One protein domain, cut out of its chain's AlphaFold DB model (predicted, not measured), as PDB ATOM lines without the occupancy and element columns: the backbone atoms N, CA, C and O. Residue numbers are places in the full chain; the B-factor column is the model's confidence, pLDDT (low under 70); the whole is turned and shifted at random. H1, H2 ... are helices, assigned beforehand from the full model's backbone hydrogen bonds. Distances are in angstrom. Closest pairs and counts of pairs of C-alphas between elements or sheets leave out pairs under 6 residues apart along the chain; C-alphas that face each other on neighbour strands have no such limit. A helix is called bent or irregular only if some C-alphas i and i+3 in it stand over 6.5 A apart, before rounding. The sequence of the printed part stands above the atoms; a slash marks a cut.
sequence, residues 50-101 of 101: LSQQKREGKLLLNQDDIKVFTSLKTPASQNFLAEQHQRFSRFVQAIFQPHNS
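What this domain is: This is residues 50 to 101 of the 101 residues of the protein "DUF4179 domain-containing protein" of Acinetobacter piscicola (UniProt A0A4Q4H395). Two helices make the arms of a wide, open V, with the link of residues 74 to 77 at its point and nothing packed between the arms. H1 is the longer arm and has a kink near residue 59; from the far end of H2, the tail of residues 96 to 101 runs on outward. The printed part has 52 residues with two named helices, H1 then H2, and no named strand; the class is all helix. The whole is extended, with a radius of gyration of the C-alphas of 19.0 A, and flat, spanning 56 by 32 by 10 A.

How they stand to each other: Begin with the longest helix, H1, residues 50 to 73, and look near residue 59 for its kink of 44 degrees. After it comes H2, residues 78 to 95, joined to H1 by a tight link of 4 residues. H1 and H2 are apart: no C-alpha of the one is within 8 A of the other. In the backbones, 14 of 20 O i to N i+4 pairs of H1 and 13 of 14 of H2 are within hydrogen-bond range.

Where its parts are: Find C-alpha 50 at (-25.845, -5.480, -57.301); from there H1 runs 33.3 A to C-alpha 73 at (-7.016, -26.554, -39.617). H2 runs 27.3 A from Gln 78 to Ile 95, whose C-alpha is at (-9.254, 0.881, -21.247). Look at its first turn: H2 is irregular, but only just, with C-alphas 78 and 81 6.6 A apart.

The domain as a whole: The two C-alphas farthest apart are those of Ser 51 and Ser 101, the chain's last residue, at 56.2 A. Residues 50 to 101 stand free. The printed part has no cut and no long link. The mean pLDDT of the printed part is 70.3; look for values under 70 at residues 53 to 79 and 99 to 101.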
ATOM      1  N   LEU A  50     -25.270  -4.135 -57.422       72.44
ATOM      2  CA  LEU A  50     -25.845  -5.480 -57.301       72.44
ATOM      3  C   LEU A  50     -25.301  -6.440 -58.373       72.44
ATOM      4  O   LEU A  50     -25.022  -7.609 -58.109       72.44
ATOM      5  N   SER A  51     -25.110  -5.942 -59.598       74.75
ATOM      6  CA  SER A  51     -24.536  -6.734 -60.693       74.75
ATOM      7  C   SER A  51     -23.013  -6.902 -60.605       74.75
ATOM      8  O   SER A  51     -22.474  -7.825 -61.225       74.75
ATOM      9  N   GLN A  52     -22.320  -6.061 -59.832       72.19
ATOM     10  CA  GLN A  52     -20.935  -6.286 -59.401       72.19
ATOM     11  C   GLN A  52     -20.887  -7.326 -58.273       72.19
ATOM     12  O   GLN A  52     -20.212  -8.338 -58.430       72.19
ATOM     13  N   GLN A  53     -21.716  -7.187 -57.234       66.50
ATOM     14  CA  GLN A  53     -21.823  -8.147 -56.131       66.50
ATOM     15  C   GLN A  53     -22.184  -9.560 -56.613       66.50
ATOM     16  O   GLN A  53     -21.608 -10.535 -56.145       66.50
ATOM     17  N   LYS A  54     -23.098  -9.710 -57.583       66.19
ATOM     18  CA  LYS A  54     -23.455 -11.032 -58.134       66.19
ATOM     19  C   LYS A  54     -22.292 -11.697 -58.887       66.19
ATOM     20  O   LYS A  54     -22.213 -12.924 -58.927       66.19
ATOM     21  N   ARG A  55     -21.413 -10.905 -59.513       62.12
ATOM     22  CA  ARG A  55     -20.242 -11.406 -60.253       62.12
ATOM     23  C   ARG A  55     -19.070 -11.700 -59.320       62.12
ATOM     24  O   ARG A  55     -18.493 -12.777 -59.415       62.12
ATOM     25  N   GLU A  56     -18.774 -10.796 -58.394       59.00
ATOM     26  CA  GLU A  56     -17.679 -10.949 -57.431       59.00
ATOM     27  C   GLU A  56     -18.021 -11.945 -56.323       59.00
ATOM     28  O   GLU A  56     -17.179 -12.754 -55.958       59.00
ATOM     29  N   GLY A  57     -19.275 -12.007 -55.871       57.78
ATOM     30  CA  GLY A  57     -19.714 -12.945 -54.836       57.78
ATOM     31  C   GLY A  57     -19.568 -14.418 -55.227       57.78
ATOM     32  O   GLY A  57     -19.395 -15.260 -54.357       57.78
ATOM     33  N   LYS A  58     -19.570 -14.759 -56.524       57.75
ATOM     34  CA  LYS A  58     -19.367 -16.147 -56.984       57.75
ATOM     35  C   LYS A  58     -17.887 -16.559 -56.995       57.75
ATOM     36  O   LYS A  58     -17.584 -17.741 -56.833       57.75
ATOM     37  N   LEU A  59     -16.992 -15.588 -57.189       55.34
ATOM     38  CA  LEU A  59     -15.537 -15.762 -57.189       55.34
ATOM     39  C   LEU A  59     -14.985 -15.701 -55.756       55.34
ATOM     40  O   LEU A  59     -14.160 -16.529 -55.381       55.34
ATOM     41  N   LEU A  60     -15.512 -14.783 -54.943       54.91
ATOM     42  CA  LEU A  60     -15.055 -14.511 -53.584       54.91
ATOM     43  C   LEU A  60     -15.507 -15.597 -52.588       54.91
ATOM     44  O   LEU A  60     -14.701 -16.047 -51.780       54.91
ATOM     45  N   LEU A  61     -16.727 -16.141 -52.742       56.91
ATOM     46  CA  LEU A  61     -17.217 -17.274 -51.936       56.91
ATOM     47  C   LEU A  61     -16.301 -18.510 -52.047       56.91
ATOM     48  O   LEU A  61     -16.012 -19.162 -51.057       56.91
ATOM     49  N   ASN A  62     -15.786 -18.822 -53.242       57.84
ATOM     50  CA  ASN A  62     -14.953 -20.018 -53.428       57.84
ATOM     51  C   ASN A  62     -13.534 -19.869 -52.860       57.84
ATOM     52  O   ASN A  62     -12.934 -20.860 -52.448       57.84
ATOM     53  N   GLN A  63     -12.975 -18.659 -52.868       60.00
ATOM     54  CA  GLN A  63     -11.591 -18.438 -52.451       60.00
ATOM     55  C   GLN A  63     -11.471 -18.187 -50.945       60.00
ATOM     56  O   GLN A  63     -10.537 -18.696 -50.317       60.00
ATOM     57  N   ASP A  64     -12.424 -17.459 -50.360       60.25
ATOM     58  CA  ASP A  64     -12.400 -17.142 -48.932       60.25
ATOM     59  C   ASP A  64     -12.799 -18.338 -48.069       60.25
ATOM     60  O   ASP A  64     -12.134 -18.591 -47.064       60.25
ATOM     61  N   ASP A  65     -13.782 -19.147 -48.481       60.91
ATOM     62  CA  ASP A  65     -14.221 -20.307 -47.694       60.91
ATOM     63  C   ASP A  65     -13.083 -21.324 -47.502       60.91
ATOM     64  O   ASP A  65     -12.782 -21.738 -46.381       60.91
ATOM     65  N   ILE A  66     -12.362 -21.671 -48.575       61.47
ATOM     66  CA  ILE A  66     -11.220 -22.602 -48.513       61.47
ATOM     67  C   ILE A  66     -10.095 -22.029 -47.637       61.47
ATOM     68  O   ILE A  66      -9.440 -22.767 -46.891       61.47
ATOM     69  N   LYS A  67      -9.891 -20.707 -47.673       59.31
ATOM     70  CA  LYS A  67      -8.892 -20.024 -46.847       59.31
ATOM     71  C   LYS A  67      -9.298 -19.985 -45.368       59.31
ATOM     72  O   LYS A  67      -8.429 -20.097 -44.501       59.31
ATOM     73  N   VAL A  68     -10.588 -19.894 -45.053       62.25
ATOM     74  CA  VAL A  68     -11.082 -19.978 -43.670       62.25
ATOM     75  C   VAL A  68     -10.921 -21.398 -43.128       62.25
ATOM     76  O   VAL A  68     -10.366 -21.568 -42.040       62.25
ATOM     77  N   PHE A  69     -11.302 -22.428 -43.891       63.53
ATOM     78  CA  PHE A  69     -11.132 -23.823 -43.460       63.53
ATOM     79  C   PHE A  69      -9.659 -24.216 -43.297       63.53
ATOM     80  O   PHE A  69      -9.315 -24.912 -42.338       63.53
ATOM     81  N   THR A  70      -8.773 -23.741 -44.182       60.16
ATOM     82  CA  THR A  70      -7.331 -23.984 -44.033       60.16
ATOM     83  C   THR A  70      -6.769 -23.247 -42.816       60.16
ATOM     84  O   THR A  70      -6.022 -23.839 -42.040       60.16
ATOM     85  N   SER A  71      -7.205 -22.009 -42.556       59.62
ATOM     86  CA  SER A  71      -6.778 -21.242 -41.376       59.62
ATOM     87  C   SER A  71      -7.247 -21.880 -40.062       59.62
ATOM     88  O   SER A  71      -6.513 -21.835 -39.081       59.62
ATOM     89  N   LEU A  72      -8.421 -22.527 -40.042       60.25
ATOM     90  CA  LEU A  72      -8.913 -23.277 -38.875       60.25
ATOM     91  C   LEU A  72      -8.159 -24.593 -38.636       60.25
ATOM     92  O   LEU A  72      -8.024 -25.023 -37.493       60.25
ATOM     93  N   LYS A  73      -7.712 -25.260 -39.707       57.50
ATOM     94  CA  LYS A  73      -7.016 -26.554 -39.617       57.50
ATOM     95  C   LYS A  73      -5.502 -26.417 -39.443       57.50
ATOM     96  O   LYS A  73      -4.836 -27.384 -39.075       57.50
ATOM     97  N   THR A  74      -4.957 -25.232 -39.699       61.56
ATOM     98  CA  THR A  74      -3.542 -24.952 -39.460       61.56
ATOM     99  C   THR A  74      -3.290 -25.035 -37.949       61.56
ATOM    100  O   THR A  74      -4.001 -24.374 -37.192       61.56
ATOM    101  N   PRO A  75      -2.326 -25.849 -37.475       62.31
ATOM    102  CA  PRO A  75      -2.004 -25.901 -36.052       62.31
ATOM    103  C   PRO A  75      -1.676 -24.488 -35.576       62.31
ATOM    104  O   PRO A  75      -1.021 -23.747 -36.311       62.31
ATOM    105  N   ALA A  76      -2.145 -24.119 -34.378       60.84
ATOM    106  CA  ALA A  76      -1.873 -22.816 -33.783       60.84
ATOM    107  C   ALA A  76      -0.366 -22.558 -33.866       60.84
ATOM    108  O   ALA A  76       0.426 -23.189 -33.164       60.84
ATOM    109  N   SER A  77       0.035 -21.704 -34.808       63.22
ATOM    110  CA  SER A  77       1.444 -21.427 -35.020       63.22
ATOM    111  C   SER A  77       1.956 -20.732 -33.766       63.22
ATOM    112  O   SER A  77       1.200 -20.078 -33.046       63.22
ATOM    113  N   GLN A  78       3.241 -20.882 -33.477       62.53
ATOM    114  CA  GLN A  78       3.900 -20.315 -32.297       62.53
ATOM    115  C   GLN A  78       3.591 -18.814 -32.075       62.53
ATOM    116  O   GLN A  78       3.641 -18.326 -30.948       62.53
ATOM    117  N   ASN A  79       3.194 -18.101 -33.134       66.38
ATOM    118  CA  ASN A  79       2.814 -16.692 -33.112       66.38
ATOM    119  C   ASN A  79       1.365 -16.418 -32.674       66.38
ATOM    120  O   ASN A  79       1.074 -15.291 -32.292       66.38
ATOM    121  N   PHE A  80       0.463 -17.406 -32.673       77.00
ATOM    122  CA  PHE A  80      -0.937 -17.210 -32.280       77.00
ATOM    123  C   PHE A  80      -1.061 -16.806 -30.808       77.00
ATOM    124  O   PHE A  80      -1.733 -15.830 -30.486       77.00
ATOM    125  N   LEU A  81      -0.384 -17.519 -29.900       76.38
ATOM    126  CA  LEU A  81      -0.446 -17.204 -28.470       76.38
ATOM    127  C   LEU A  81       0.149 -15.819 -28.178       76.38
ATOM    128  O   LEU A  81      -0.410 -15.071 -27.376       76.38
ATOM    129  N   ALA A  82       1.249 -15.472 -28.853       79.31
ATOM    130  CA  ALA A  82       1.893 -14.169 -28.738       79.31
ATOM    131  C   ALA A  82       0.995 -13.041 -29.270       79.31
ATOM    132  O   ALA A  82       0.809 -12.031 -28.590       79.31
ATOM    133  N   GLU A  83       0.375 -13.233 -30.437       81.25
ATOM    134  CA  GLU A  83      -0.552 -12.270 -31.029       81.25
ATOM    135  C   GLU A  83      -1.790 -12.060 -30.142       81.25
ATOM    136  O   GLU A  83      -2.202 -10.920 -29.918       81.25
ATOM    137  N   GLN A  84      -2.347 -13.130 -29.569       84.62
ATOM    138  CA  GLN A  84      -3.472 -13.022 -28.635       84.62
ATOM    139  C   GLN A  84      -3.094 -12.253 -27.366       84.62
ATOM    140  O   GLN A  84      -3.828 -11.354 -26.950       84.62
ATOM    141  N   HIS A  85      -1.927 -12.536 -26.783       84.19
ATOM    142  CA  HIS A  85      -1.440 -11.794 -25.615       84.19
ATOM    143  C   HIS A  85      -1.182 -10.319 -25.936       84.19
ATOM    144  O   HIS A  85      -1.506  -9.447 -25.123       84.19
ATOM    145  N   GLN A  86      -0.641 -10.014 -27.117       88.81
ATOM    146  CA  GLN A  86      -0.405  -8.641 -27.558       88.81
ATOM    147  C   GLN A  86      -1.722  -7.877 -27.728       88.81
ATOM    148  O   GLN A  86      -1.847  -6.754 -27.231       88.81
ATOM    149  N   ARG A  87      -2.714  -8.481 -28.397       89.38
ATOM    150  CA  ARG A  87      -4.051  -7.894 -28.580       89.38
ATOM    151  C   ARG A  87      -4.737  -7.656 -27.236       89.38
ATOM    152  O   ARG A  87      -5.233  -6.557 -27.001       89.38
ATOM    153  N   PHE A  88      -4.695  -8.636 -26.335       91.94
ATOM    154  CA  PHE A  88      -5.248  -8.512 -24.986       91.94
ATOM    155  C   PHE A  88      -4.572  -7.394 -24.183       91.94
ATOM    156  O   PHE A  88      -5.248  -6.538 -23.618       91.94
ATOM    157  N   SER A  89      -3.239  -7.340 -24.187       91.19
ATOM    158  CA  SER A  89      -2.494  -6.300 -23.468       91.19
ATOM    159  C   SER A  89      -2.817  -4.902 -23.999       91.19
ATOM    160  O   SER A  89      -3.033  -3.983 -23.213       91.19
ATOM    161  N   ARG A  90      -2.918  -4.737 -25.326       87.06
ATOM    162  CA  ARG A  90      -3.329  -3.468 -25.952       87.06
ATOM    163  C   ARG A  90      -4.761  -3.087 -25.605       87.06
ATOM    164  O   ARG A  90      -5.021  -1.914 -25.368       87.06
ATOM    165  N   PHE A  91      -5.667  -4.057 -25.548       93.12
ATOM    166  CA  PHE A  91      -7.043  -3.832 -25.119       93.12
ATOM    167  C   PHE A  91      -7.108  -3.328 -23.672       93.12
ATOM    168  O   PHE A  91      -7.728  -2.299 -23.411       93.12
ATOM    169  N   VAL A  92      -6.406  -3.989 -22.746       91.88
ATOM    170  CA  VAL A  92      -6.335  -3.554 -21.341       91.88
ATOM    171  C   VAL A  92      -5.729  -2.155 -21.236       91.88
ATOM    172  O   VAL A  92      -6.285  -1.310 -20.546       91.88
ATOM    173  N   GLN A  93      -4.646  -1.873 -21.963       89.12
ATOM    174  CA  GLN A  93      -4.020  -0.544 -21.994       89.12
ATOM    175  C   GLN A  93      -4.929   0.542 -22.585       89.12
ATOM    176  O   GLN A  93      -4.857   1.691 -22.163       89.12
ATOM    177  N   ALA A  94      -5.777   0.205 -23.562       85.69
ATOM    178  CA  ALA A  94      -6.717   1.156 -24.148       85.69
ATOM    179  C   ALA A  94      -7.832   1.551 -23.166       85.69
ATOM    180  O   ALA A  94      -8.272   2.700 -23.181       85.69
ATOM    181  N   ILE A  95      -8.266   0.618 -22.306       88.25
ATOM    182  CA  ILE A  95      -9.254   0.881 -21.247       88.25
ATOM    183  C   ILE A  95      -8.601   1.592 -20.059       88.25
ATOM    184  O   ILE A  95      -9.120   2.590 -19.565       88.25
ATOM    185  N   PHE A  96      -7.451   1.093 -19.615       88.38
ATOM    186  CA  PHE A  96      -6.690   1.632 -18.496       88.38
ATOM    187  C   PHE A  96      -5.468   2.359 -19.038       88.38
ATOM    188  O   PHE A  96      -4.338   1.874 -18.948       88.38
ATOM    189  N   GLN A  97      -5.711   3.519 -19.645       78.38
ATOM    190  CA  GLN A  97      -4.619   4.375 -20.083       78.38
ATOM    191  C   GLN A  97      -3.805   4.772 -18.848       78.38
ATOM    192  O   GLN A  97      -4.389   5.251 -17.870       78.38
ATOM    193  N   PRO A  98      -2.473   4.580 -18.854       72.19
ATOM    194  CA  PRO A  98      -1.636   5.114 -17.799       72.19
ATOM    195  C   PRO A  98      -1.787   6.636 -17.825       72.19
ATOM    196  O   PRO A  98      -1.268   7.300 -18.721       72.19
ATOM    197  N   HIS A  99      -2.521   7.188 -16.859       66.19
ATOM    198  CA  HIS A  99      -2.477   8.610 -16.542       66.19
ATOM    199  C   HIS A  99      -1.087   8.894 -15.962       66.19
ATOM    200  O   HIS A  99      -0.902   8.946 -14.749       66.19
ATOM    201  N   ASN A 100      -0.084   9.023 -16.832       61.56
ATOM    202  CA  ASN A 100       1.146   9.699 -16.452       61.56
ATOM    203  C   ASN A 100       0.781  11.170 -16.253       61.56
ATOM    204  O   ASN A 100       0.423  11.856 -17.212       61.56
ATOM    205  N   SER A 101       0.780  11.580 -14.985       53.44
ATOM    206  CA  SER A 101       0.716  12.983 -14.567       53.44
ATOM    207  C   SER A 101       2.073  13.644 -14.766       53.44
ATOM    208  O   SER A 101       3.086  12.937 -14.560       53.44
TER     209      SER A 101